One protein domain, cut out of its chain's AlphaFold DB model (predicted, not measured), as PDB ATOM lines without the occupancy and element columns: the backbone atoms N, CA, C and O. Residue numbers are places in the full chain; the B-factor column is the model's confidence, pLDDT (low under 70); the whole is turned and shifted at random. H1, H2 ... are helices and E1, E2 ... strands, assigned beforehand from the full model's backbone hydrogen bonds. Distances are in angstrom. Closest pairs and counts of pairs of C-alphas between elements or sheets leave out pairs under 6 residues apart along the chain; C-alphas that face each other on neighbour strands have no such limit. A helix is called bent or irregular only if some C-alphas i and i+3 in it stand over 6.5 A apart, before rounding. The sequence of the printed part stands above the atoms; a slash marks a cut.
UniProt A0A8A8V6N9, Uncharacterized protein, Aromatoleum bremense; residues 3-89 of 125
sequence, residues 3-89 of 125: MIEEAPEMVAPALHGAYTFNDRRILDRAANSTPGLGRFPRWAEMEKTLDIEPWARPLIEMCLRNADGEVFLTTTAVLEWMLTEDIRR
ATOM      1  N   MET A   3      41.507 -42.155  18.690       73.50
ATOM      2  CA  MET A   3      41.039 -43.541  18.837       73.50
ATOM      3  C   MET A   3      39.550 -43.696  19.185       73.50
ATOM      4  O   MET A   3      38.983 -44.713  18.831       73.50
ATOM      5  N   ILE A   4      38.890 -42.728  19.837       72.81
ATOM      6  CA  ILE A   4      37.429 -42.820  20.075       72.81
ATOM      7  C   ILE A   4      36.650 -42.702  18.752       72.81
ATOM      8  O   ILE A   4      35.563 -43.258  18.630       72.81
ATOM      9  N   GLU A   5      37.215 -41.996  17.772       69.12
ATOM     10  CA  GLU A   5      36.626 -41.783  16.447       69.12
ATOM     11  C   GLU A   5      37.067 -42.865  15.447       69.12
ATOM     12  O   GLU A   5      36.249 -43.387  14.697       69.12
ATOM     13  N   GLU A   6      38.353 -43.232  15.454       70.50
ATOM     14  CA  GLU A   6      38.962 -44.117  14.451       70.50
ATOM     15  C   GLU A   6      38.968 -45.604  14.840       70.50
ATOM     16  O   GLU A   6      38.965 -46.452  13.951       70.50
ATOM     17  N   ALA A   7      39.009 -45.928  16.137       75.12
ATOM     18  CA  ALA A   7      39.100 -47.304  16.648       75.12
ATOM     19  C   ALA A   7      38.454 -47.442  18.048       75.12
ATOM     20  O   ALA A   7      39.143 -47.763  19.030       75.12
ATOM     21  N   PRO A   8      37.149 -47.135  18.192       74.75
ATOM     22  CA  PRO A   8      36.463 -47.137  19.485       74.75
ATOM     23  C   PRO A   8      36.531 -48.495  20.202       74.75
ATOM     24  O   PRO A   8      36.526 -48.541  21.433       74.75
ATOM     25  N   GLU A   9      36.664 -49.595  19.461       79.31
ATOM     26  CA  GLU A   9      36.845 -50.954  19.977       79.31
ATOM     27  C   GLU A   9      38.121 -51.122  20.807       79.31
ATOM     28  O   GLU A   9      38.149 -51.923  21.738       79.31
ATOM     29  N   MET A  10      39.157 -50.327  20.537       85.50
ATOM     30  CA  MET A  10      40.411 -50.364  21.294       85.50
ATOM     31  C   MET A  10      40.322 -49.606  22.623       85.50
ATOM     32  O   MET A  10      41.221 -49.713  23.456       85.50
ATOM     33  N   VAL A  11      39.257 -48.823  22.824       83.75
ATOM     34  CA  VAL A  11      39.079 -47.951  23.994       83.75
ATOM     35  C   VAL A  11      37.897 -48.399  24.854       83.75
ATOM     36  O   VAL A  11      37.943 -48.250  26.072       83.75
ATOM     37  N   ALA A  12      36.860 -48.991  24.256       87.50
ATOM     38  CA  ALA A  12      35.676 -49.471  24.969       87.50
ATOM     39  C   ALA A  12      35.991 -50.434  26.137       87.50
ATOM     40  O   ALA A  12      35.437 -50.225  27.220       87.50
ATOM     41  N   PRO A  13      36.921 -51.409  26.009       90.81
ATOM     42  CA  PRO A  13      37.265 -52.310  27.112       90.81
ATOM     43  C   PRO A  13      37.863 -51.604  28.335       90.81
ATOM     44  O   PRO A  13      37.796 -52.138  29.437       90.81
ATOM     45  N   ALA A  14      38.412 -50.393  28.180       91.62
ATOM     46  CA  ALA A  14      38.940 -49.623  29.307       91.62
ATOM     47  C   ALA A  14      37.848 -49.185  30.300       91.62
ATOM     48  O   ALA A  14      38.175 -48.760  31.404       91.62
ATOM     49  N   LEU A  15      36.570 -49.267  29.913       93.75
ATOM     50  CA  LEU A  15      35.406 -48.962  30.749       93.75
ATOM     51  C   LEU A  15      34.666 -50.228  31.215       93.75
ATOM     52  O   LEU A  15      33.607 -50.121  31.832       93.75
ATOM     53  N   HIS A  16      35.200 -51.423  30.951       93.25
ATOM     54  CA  HIS A  16      34.605 -52.664  31.440       93.25
ATOM     55  C   HIS A  16      34.565 -52.687  32.976       93.25
ATOM     56  O   HIS A  16      35.529 -52.288  33.635       93.25
ATOM     57  N   GLY A  17      33.440 -53.113  33.557       93.31
ATOM     58  CA  GLY A  17      33.231 -53.095  35.006       93.31
ATOM     59  C   GLY A  17      33.102 -51.695  35.620       93.31
ATOM     60  O   GLY A  17      33.080 -51.568  36.842       93.31
ATOM     61  N   ALA A  18      33.018 -50.632  34.811       95.56
ATOM     62  CA  ALA A  18      32.833 -49.271  35.315       95.56
ATOM     63  C   ALA A  18      31.392 -48.974  35.753       95.56
ATOM     64  O   ALA A  18      31.170 -47.994  36.470       95.56
ATOM     65  N   TYR A  19      30.421 -49.767  35.288       94.56
ATOM     66  CA  TYR A  19      28.997 -49.463  35.387       94.56
ATOM     67  C   TYR A  19      28.241 -50.536  36.166       94.56
ATOM     68  O   TYR A  19      28.308 -51.720  35.847       94.56
ATOM     69  N   THR A  20      27.433 -50.104  37.130       92.12
ATOM     70  CA  THR A  20      26.347 -50.905  37.697       92.12
ATOM     71  C   THR A  20      25.011 -50.301  37.273       92.12
ATOM     72  O   THR A  20      24.793 -49.096  37.382       92.12
ATOM     73  N   PHE A  21      24.112 -51.138  36.754       90.00
ATOM     74  CA  PHE A  21      22.879 -50.699  36.100       90.00
ATOM     75  C   PHE A  21      21.677 -50.708  37.047       90.00
ATOM     76  O   PHE A  21      21.308 -51.764  37.565       90.00
ATOM     77  N   ASN A  22      21.015 -49.555  37.199       87.31
ATOM     78  CA  ASN A  22      19.841 -49.402  38.070       87.31
ATOM     79  C   ASN A  22      18.506 -49.320  37.307       87.31
ATOM     80  O   ASN A  22      17.458 -49.628  37.875       87.31
ATOM     81  N   ASP A  23      18.518 -48.942  36.024       83.38
ATOM     82  CA  ASP A  23      17.322 -48.910  35.169       83.38
ATOM     83  C   ASP A  23      17.555 -49.672  33.858       83.38
ATOM     84  O   ASP A  23      18.273 -49.228  32.967       83.38
ATOM     85  N   ARG A  24      16.900 -50.827  33.716       85.12
ATOM     86  CA  ARG A  24      16.986 -51.652  32.502       85.12
ATOM     87  C   ARG A  24      16.269 -51.038  31.298       85.12
ATOM     88  O   ARG A  24      16.687 -51.260  30.170       85.12
ATOM     89  N   ARG A  25      15.224 -50.226  31.493       86.75
ATOM     90  CA  ARG A  25      14.373 -49.754  30.381       86.75
ATOM     91  C   ARG A  25      15.093 -48.786  29.451       86.75
ATOM     92  O   ARG A  25      14.798 -48.753  28.255       86.75
ATOM     93  N   ILE A  26      15.976 -47.948  29.995       86.69
ATOM     94  CA  ILE A  26      16.777 -47.024  29.182       86.69
ATOM     95  C   ILE A  26      17.833 -47.786  28.373       86.69
ATOM     96  O   ILE A  26      18.041 -47.446  27.211       86.69
ATOM     97  N   LEU A  27      18.411 -48.849  28.943       87.00
ATOM     98  CA  LEU A  27      19.401 -49.714  28.296       87.00
ATOM     99  C   LEU A  27      18.764 -50.566  27.198       87.00
ATOM    100  O   LEU A  27      19.250 -50.540  26.073       87.00
ATOM    101  N   ASP A  28      17.616 -51.196  27.471       87.56
ATOM    102  CA  ASP A  28      16.824 -51.932  26.476       87.56
ATOM    103  C   ASP A  28      16.491 -51.043  25.269       87.56
ATOM    104  O   ASP A  28      16.654 -51.429  24.109       87.56
ATOM    105  N   ARG A  29      16.025 -49.812  25.525       87.31
ATOM    106  CA  ARG A  29      15.718 -48.845  24.462       87.31
ATOM    107  C   ARG A  29      16.971 -48.471  23.679       87.31
ATOM    108  O   ARG A  29      16.907 -48.397  22.455       87.31
ATOM    109  N   ALA A  30      18.069 -48.200  24.379       87.94
ATOM    110  CA  ALA A  30      19.324 -47.796  23.770       87.94
ATOM    111  C   ALA A  30      19.901 -48.910  22.884       87.94
ATOM    112  O   ALA A  30      20.264 -48.630  21.745       87.94
ATOM    113  N   ALA A  31      19.873 -50.163  23.350       88.12
ATOM    114  CA  ALA A  31      20.300 -51.349  22.605       88.12
ATOM    115  C   ALA A  31      19.493 -51.574  21.316       88.12
ATOM    116  O   ALA A  31      20.025 -52.043  20.316       88.12
ATOM    117  N   ASN A  32      18.217 -51.179  21.309       87.94
ATOM    118  CA  ASN A  32      17.335 -51.253  20.141       87.94
ATOM    119  C   ASN A  32      17.320 -49.954  19.305       87.94
ATOM    120  O   ASN A  32      16.365 -49.686  18.570       87.94
ATOM    121  N   SER A  33      18.346 -49.110  19.426       86.75
ATOM    122  CA  SER A  33      18.452 -47.840  18.701       86.75
ATOM    123  C   SER A  33      19.839 -47.646  18.091       86.75
ATOM    124  O   SER A  33      20.817 -48.234  18.536       86.75
ATOM    125  N   THR A  34      19.932 -46.822  17.048       84.81
ATOM    126  CA  THR A  34      21.207 -46.532  16.380       84.81
ATOM    127  C   THR A  34      21.963 -45.423  17.121       84.81
ATOM    128  O   THR A  34      21.392 -44.335  17.275       84.81
ATOM    129  N   PRO A  35      23.230 -45.643  17.525       82.31
ATOM    130  CA  PRO A  35      24.069 -44.615  18.137       82.31
ATOM    131  C   PRO A  35      24.114 -43.320  17.320       82.31
ATOM    132  O   PRO A  35      24.153 -43.345  16.091       82.31
ATOM    133  N   GLY A  36      24.066 -42.174  18.000       75.44
ATOM    134  CA  GLY A  36      24.124 -40.849  17.366       75.44
ATOM    135  C   GLY A  36      22.846 -40.394  16.641       75.44
ATOM    136  O   GLY A  36      22.774 -39.244  16.206       75.44
ATOM    137  N   LEU A  37      21.809 -41.236  16.537       81.00
ATOM    138  CA  LEU A  37      20.503 -40.842  15.988       81.00
ATOM    139  C   LEU A  37      19.517 -40.431  17.089       81.00
ATOM    140  O   LEU A  37      19.672 -40.764  18.257       81.00
ATOM    141  N   GLY A  38      18.440 -39.734  16.712       75.00
ATOM    142  CA  GLY A  38      17.542 -39.054  17.660       75.00
ATOM    143  C   GLY A  38      16.791 -39.927  18.681       75.00
ATOM    144  O   GLY A  38      16.147 -39.376  19.568       75.00
ATOM    145  N   ARG A  39      16.835 -41.263  18.577       78.88
ATOM    146  CA  ARG A  39      16.276 -42.182  19.593       78.88
ATOM    147  C   ARG A  39      17.316 -42.684  20.600       78.88
ATOM    148  O   ARG A  39      16.918 -43.285  21.596       78.88
ATOM    149  N   PHE A  40      18.598 -42.437  20.346       86.31
ATOM    150  CA  PHE A  40      19.694 -42.830  21.217       86.31
ATOM    151  C   PHE A  40      19.790 -41.865  22.408       86.31
ATOM    152  O   PHE A  40      19.760 -40.647  22.199       86.31
ATOM    153  N   PRO A  41      19.854 -42.364  23.654       89.56
ATOM    154  CA  PRO A  41      19.866 -41.499  24.825       89.56
ATOM    155  C   PRO A  41      21.162 -40.694  24.927       89.56
ATOM    156  O   PRO A  41      22.243 -41.141  24.540       89.56
ATOM    157  N   ARG A  42      21.053 -39.494  25.502       92.12
ATOM    158  CA  ARG A  42      22.229 -38.682  25.841       92.12
ATOM    159  C   ARG A  42      22.965 -39.296  27.026       92.12
ATOM    160  O   ARG A  42      22.325 -39.851  27.922       92.12
ATOM    161  N   TRP A  43      24.281 -39.094  27.093       94.88
ATOM    162  CA  TRP A  43      25.082 -39.572  28.224       94.88
ATOM    163  C   TRP A  43      24.527 -39.086  29.570       94.88
ATOM    164  O   TRP A  43      24.319 -39.887  30.469       94.88
ATOM    165  N   ALA A  44      24.162 -37.806  29.684       93.50
ATOM    166  CA  ALA A  44      23.616 -37.238  30.922       93.50
ATOM    167  C   ALA A  44      22.268 -37.847  31.372       93.50
ATOM    168  O   ALA A  44      21.871 -37.694  32.529       93.50
ATOM    169  N   GLU A  45      21.516 -38.480  30.466       92.56
ATOM    170  CA  GLU A  45      20.306 -39.235  30.816       92.56
ATOM    171  C   GLU A  45      20.670 -40.641  31.289       92.56
ATOM    172  O   GLU A  45      20.136 -41.093  32.300       92.56
ATOM    173  N   MET A  46      21.613 -41.286  30.595       92.50
ATOM    174  CA  MET A  46      22.144 -42.601  30.946       92.50
ATOM    175  C   MET A  46      22.840 -42.580  32.313       92.50
ATOM    176  O   MET A  46      22.506 -43.383  33.176       92.50
ATOM    177  N   GLU A  47      23.726 -41.616  32.560       94.88
ATOM    178  CA  GLU A  47      24.524 -41.482  33.787       94.88
ATOM    179  C   GLU A  47      23.666 -41.476  35.060       94.88
ATOM    180  O   GLU A  47      24.046 -42.058  36.069       94.88
ATOM    181  N   LYS A  48      22.461 -40.894  35.014       93.56
ATOM    182  CA  LYS A  48      21.528 -40.863  36.159       93.56
ATOM    183  C   LYS A  48      20.998 -42.239  36.558       93.56
ATOM    184  O   LYS A  48      20.400 -42.375  37.622       93.56
ATOM    185  N   THR A  49      21.151 -43.223  35.681       92.19
ATOM    186  CA  THR A  49      20.673 -44.599  35.857       92.19
ATOM    187  C   THR A  49      21.806 -45.588  36.126       92.19
ATOM    188  O   THR A  49      21.547 -46.784  36.273       92.19
ATOM    189  N   LEU A  50      23.044 -45.092  36.209       93.38
ATOM    190  CA  LEU A  50      24.247 -45.880  36.438       93.38
ATOM    191  C   LEU A  50      24.879 -45.497  37.774       93.38
ATOM    192  O   LEU A  50      25.068 -44.316  38.059       93.38
ATOM    193  N   ASP A  51      25.291 -46.495  38.543       95.38
ATOM    194  CA  ASP A  51      26.350 -46.286  39.522       95.38
ATOM    195  C   ASP A  51      27.691 -46.473  38.813       95.38
ATOM    196  O   ASP A  51      27.928 -47.485  38.150       95.38
ATOM    197  N   ILE A  52      28.547 -45.456  38.913       96.31
ATOM    198  CA  ILE A  52      29.844 -45.407  38.233       96.31
ATOM    199  C   ILE A  52      30.951 -45.589  39.259       96.31
ATOM    200  O   ILE A  52      31.057 -44.808  40.215       96.31
ATOM    201  N   GLU A  53      31.815 -46.565  38.999       97.69
ATOM    202  CA  GLU A  53      32.991 -46.828  39.814       97.69
ATOM    203  C   GLU A  53      33.923 -45.601  39.885       97.69
ATOM    204  O   GLU A  53      34.171 -44.936  38.870       97.69
ATOM    205  N   PRO A  54      34.503 -45.280  41.058       97.44
ATOM    206  CA  PRO A  54      35.326 -44.081  41.220       97.44
ATOM    207  C   PRO A  54      36.514 -44.002  40.255       97.44
ATOM    208  O   PRO A  54      36.868 -42.910  39.809       97.44
ATOM    209  N   TRP A  55      37.112 -45.148  39.910       97.38
ATOM    210  CA  TRP A  55      38.273 -45.223  39.020       97.38
ATOM    211  C   TRP A  55      37.951 -44.810  37.577       97.38
ATOM    212  O   TRP A  55      38.840 -44.342  36.869       97.38
ATOM    213  N   ALA A  56      36.695 -44.944  37.147       96.62
ATOM    214  CA  ALA A  56      36.275 -44.675  35.775       96.62
ATOM    215  C   ALA A  56      35.947 -43.195  35.528       96.62
ATOM    216  O   ALA A  56      35.950 -42.743  34.381       96.62
ATOM    217  N   ARG A  57      35.706 -42.404  36.584       96.56
ATOM    218  CA  ARG A  57      35.331 -40.981  36.456       96.56
ATOM    219  C   ARG A  57      36.343 -40.147  35.658       96.56
ATOM    220  O   ARG A  57      35.906 -39.441  34.749       96.56
ATOM    221  N   PRO A  58      37.667 -40.263  35.882       96.12
ATOM    222  CA  PRO A  58      38.646 -39.540  35.072       96.12
ATOM    223  C   PRO A  58      38.586 -39.913  33.583       96.12
ATOM    224  O   PRO A  58      38.764 -39.049  32.726       96.12
ATOM    225  N   LEU A  59      38.305 -41.181  33.259       94.50
ATOM    226  CA  LEU A  59      38.193 -41.663  31.877       94.50
ATOM    227  C   LEU A  59      36.923 -41.138  31.200       94.50
ATOM    228  O   LEU A  59      36.966 -40.708  30.048       94.50
ATOM    229  N   ILE A  60      35.811 -41.105  31.928       95.31
ATOM    230  CA  ILE A  60      34.546 -40.520  31.468       95.31
ATOM    231  C   ILE A  60      34.733 -39.033  31.165       95.31
ATOM    232  O   ILE A  60      34.399 -38.574  30.073       95.31
ATOM    233  N   GLU A  61      35.356 -38.287  32.078       95.44
ATOM    234  CA  GLU A  61      35.682 -36.877  31.858       95.44
ATOM    235  C   GLU A  61      36.605 -36.680  30.648       95.44
ATOM    236  O   GLU A  61      36.460 -35.702  29.913       95.44
ATOM    237  N   MET A  62      37.563 -37.588  30.422       92.56
ATOM    238  CA  MET A  62      38.403 -37.586  29.220       92.56
ATOM    239  C   MET A  62      37.586 -37.789  27.946       92.56
ATOM    240  O   MET A  62      37.834 -37.081  26.970       92.56
ATOM    241  N   CYS A  63      36.623 -38.711  27.954       92.88
ATOM    242  CA  CYS A  63      35.752 -38.985  26.815       92.88
ATOM    243  C   CYS A  63      34.873 -37.773  26.493       92.88
ATOM    244  O   CYS A  63      34.889 -37.322  25.351       92.88
ATOM    245  N   LEU A  64      34.220 -37.175  27.496       94.44
ATOM    246  CA  LEU A  64      33.317 -36.021  27.347       94.44
ATOM    247  C   LEU A  64      33.977 -34.756  26.776       94.44
ATOM    248  O   LEU A  64      33.285 -33.848  26.328       94.44
ATOM    249  N   ARG A  65      35.314 -34.678  26.758       93.19
ATOM    250  CA  ARG A  65      36.044 -33.591  26.081       93.19
ATOM    251  C   ARG A  65      36.107 -33.743  24.556       93.19
ATOM    252  O   ARG A  65      36.597 -32.834  23.891       93.19
ATOM    253  N   ASN A  66      35.660 -34.869  24.005       87.94
ATOM    254  CA  ASN A  66      35.640 -35.141  22.565       87.94
ATOM    255  C   ASN A  66      34.220 -34.964  22.018       87.94
ATOM    256  O   ASN A  66      33.254 -35.218  22.734       87.94
ATOM    257  N   ALA A  67      34.101 -34.577  20.744       84.94
ATOM    258  CA  ALA A  67      32.812 -34.318  20.098       84.94
ATOM    259  C   ALA A  67      31.856 -35.524  20.177       84.94
ATOM    260  O   ALA A  67      30.696 -35.354  20.542       84.94
ATOM    261  N   ASP A  68      32.372 -36.736  19.956       86.69
ATOM    262  CA  ASP A  68      31.589 -37.981  19.999       86.69
ATOM    263  C   ASP A  68      31.659 -38.706  21.350       86.69
ATOM    264  O   ASP A  68      31.200 -39.840  21.493       86.69
ATOM    265  N   GLY A  69      32.208 -38.049  22.376       91.12
ATOM    266  CA  GLY A  69      32.412 -38.635  23.699       91.12
ATOM    267  C   GLY A  69      31.126 -39.109  24.368       91.12
ATOM    268  O   GLY A  69      31.110 -40.177  24.972       91.12
ATOM    269  N   GLU A  70      30.035 -38.346  24.240       93.50
ATOM    270  CA  GLU A  70      28.737 -38.747  24.796       93.50
ATOM    271  C   GLU A  70      28.191 -40.006  24.117       93.50
ATOM    272  O   GLU A  70      27.722 -40.919  24.792       93.50
ATOM    273  N   VAL A  71      28.262 -40.065  22.782       91.88
ATOM    274  CA  VAL A  71      27.774 -41.216  22.010       91.88
ATOM    275  C   VAL A  71      28.609 -42.450  22.331       91.88
ATOM    276  O   VAL A  71      28.044 -43.519  22.563       91.88
ATOM    277  N   PHE A  72      29.932 -42.292  22.413       92.56
ATOM    278  CA  PHE A  72      30.856 -43.347  22.814       92.56
ATOM    279  C   PHE A  72      30.510 -43.902  24.200       92.56
ATOM    280  O   PHE A  72      30.283 -45.099  24.326       92.56
ATOM    281  N   LEU A  73      30.374 -43.044  25.215       94.94
ATOM    282  CA  LEU A  73      30.090 -43.472  26.589       94.94
ATOM    283  C   LEU A  73      28.730 -44.161  26.742       94.94
ATOM    284  O   LEU A  73      28.603 -45.168  27.438       94.94
ATOM    285  N   THR A  74      27.692 -43.646  26.079       94.38
ATOM    286  CA  THR A  74      26.394 -44.328  26.065       94.38
ATOM    287  C   THR A  74      26.515 -45.690  25.375       94.38
ATOM    288  O   THR A  74      25.938 -46.664  25.849       94.38
ATOM    289  N   THR A  75      27.287 -45.785  24.289       92.38
ATOM    290  CA  THR A  75      27.511 -47.052  23.574       92.38
ATOM    291  C   THR A  75      28.251 -48.059  24.453       92.38
ATOM    292  O   THR A  75      27.815 -49.203  24.541       92.38
ATOM    293  N   THR A  76      29.308 -47.656  25.163       94.56
ATOM    294  CA  THR A  76      30.051 -48.557  26.063       94.56
ATOM    295  C   THR A  76      29.184 -49.062  27.211       94.56
ATOM    296  O   THR A  76      29.238 -50.245  27.534       94.56
ATOM    297  N   ALA A  77      28.325 -48.211  27.783       93.69
ATOM    298  CA  ALA A  77      27.371 -48.631  28.809       93.69
ATOM    299  C   ALA A  77      26.351 -49.656  28.280       93.69
ATOM    300  O   ALA A  77      26.023 -50.621  28.968       93.69
ATOM    301  N   VAL A  78      25.865 -49.476  27.048       91.81
ATOM    302  CA  VAL A  78      24.943 -50.426  26.406       91.81
ATOM    303  C   VAL A  78      25.630 -51.755  26.103       91.81
ATOM    304  O   VAL A  78      25.045 -52.800  26.372       91.81
ATOM    305  N   LEU A  79      26.864 -51.735  25.593       91.06
ATOM    306  CA  LEU A  79      27.640 -52.949  25.321       91.06
ATOM    307  C   LEU A  79      27.898 -53.758  26.596       91.06
ATOM    308  O   LEU A  79      27.694 -54.968  26.598       91.06
ATOM    309  N   GLU A  80      28.279 -53.095  27.689       91.88
ATOM    310  CA  GLU A  80      28.472 -53.737  28.994       91.88
ATOM    311  C   GLU A  80      27.169 -54.382  29.504       91.88
ATOM    312  O   GLU A  80      27.174 -55.500  30.026       91.88
ATOM    313  N   TRP A  81      26.031 -53.707  29.314       90.94
ATOM    314  CA  TRP A  81      24.726 -54.260  29.665       90.94
ATOM    315  C   TRP A  81      24.369 -55.483  28.812       90.94
ATOM    316  O   TRP A  81      23.967 -56.503  29.369       90.94
ATOM    317  N   MET A  82      24.560 -55.415  27.490       89.00
ATOM    318  CA  MET A  82      24.311 -56.542  26.582       89.00
ATOM    319  C   MET A  82      25.180 -57.745  26.945       89.00
ATOM    320  O   MET A  82      24.658 -58.848  27.066       89.00
ATOM    321  N   LEU A  83      26.473 -57.522  27.198       86.81
ATOM    322  CA  LEU A  83      27.396 -58.559  27.652       86.81
ATOM    323  C   LEU A  83      26.921 -59.182  28.971       86.81
ATOM    324  O   LEU A  83      26.943 -60.397  29.133       86.81
ATOM    325  N   THR A  84      26.441 -58.365  29.908       84.06
ATOM    326  CA  THR A  84      25.949 -58.846  31.204       84.06
ATOM    327  C   THR A  84      24.649 -59.642  31.079       84.06
ATOM    328  O   THR A  84      24.494 -60.646  31.769       84.06
ATOM    329  N   GLU A  85      23.699 -59.221  30.240       79.19
ATOM    330  CA  GLU A  85      22.449 -59.963  30.019       79.19
ATOM    331  C   GLU A  85      22.674 -61.260  29.238       79.19
ATOM    332  O   GLU A  85      22.026 -62.254  29.560       79.19
ATOM    333  N   ASP A  86      23.597 -61.273  28.274       64.12
ATOM    334  CA  ASP A  86      23.980 -62.466  27.511       64.12
ATOM    335  C   ASP A  86      24.710 -63.481  28.408       64.12
ATOM    336  O   ASP A  86      24.300 -64.631  28.517       64.12
ATOM    337  N   ILE A  87      25.685 -63.036  29.213       60.59
ATOM    338  CA  ILE A  87      26.352 -63.895  30.209       60.59
ATOM    339  C   ILE A  87      25.365 -64.407  31.273       60.59
ATOM    340  O   ILE A  87      25.491 -65.531  31.761       60.59
ATOM    341  N   ARG A  88      24.374 -63.595  31.672       60.25
ATOM    342  CA  ARG A  88      23.352 -63.990  32.663       60.25
ATOM    343  C   ARG A  88      22.226 -64.835  32.080       60.25
ATOM    344  O   ARG A  88      21.481 -65.440  32.853       60.25
ATOM    345  N   ARG A  89      22.094 -64.884  30.758       55.78
ATOM    346  CA  ARG A  89      21.231 -65.805  30.029       55.78
ATOM    347  C   ARG A  89      22.142 -66.758  29.254       55.78
ATOM    348  O   ARG A  89      22.185 -66.654  28.032       55.78
TER     349      ARG A  89
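What this domain is: This is residues 3 to 89 of the 125 residues of an uncharacterized protein of Aromatoleum bremense (UniProt A0A8A8V6N9). One long helix, H6, is the spine of a compact domain; H4 and H5 pack near its beginning and H3 farther along. A small antiparallel sheet of two strands, E1 and E2, has E1 beside H6, while the short helices H1 and H2 precede it. The 87 residues printed run H1, H2, E1, H3, H4, E2, H5, H6, mostly helix. The radius of gyration of the C-alphas is 12.0 A, and the spans are 32 by 30 by 23 A.

Where its parts are: H1, residues 3 to 6, begins at C-alpha 3 (41.039, -43.541, 18.837). H2 is residues 12 to 15, E1 19 to 21, H3 24 to 31 with 10.4 A, H4 43 to 49 with 10.1 A and E2 50 to 52. H5, residues 54 to 64, measures 16.2 A and is only just irregular: C-alphas 55 and 58 are 6.9 A apart. H6, residues 69 to 88, measures 28.4 A and ends at C-alpha 88 (23.352, -63.990, 32.663).

How they stand to each other: H1 is close to H6 but not clearly touching, the closest C-alphas, Ile 4 and Phe 72, being 7.1 A apart; so is H2, at Ala 12 and Thr 76, 5.8 A. E1 and E2 are antiparallel at 155 degrees, with N 20 and O 51 at 2.9 A. The hub H6 touches H3, closest C-alphas Leu 27 and Val 78, 5.9 A; H4, Trp 43 and Glu 70, 5.1 A; and H5, Cys 63 and Gly 69, 4.6 A, at a steep tilt of 46 degrees, opposite ways. Every O i to N i+4 pair is within hydrogen-bond range in H3 and H6, 5 of 7 in H5 and 1 of 3 in H4, which has 2 of 4 O i to N i+3 pairs; H1 and H2 are too short for O i to N i+4 pairs.

The domain as a whole: The C-alphas of Arg 65 and Arg 89, the two farthest apart, are 35.7 A apart. The printed part has no cut; the link from H3 to H4, 11 residues, is long. Residue 5 and residues 86 to 89 have pLDDT under 70.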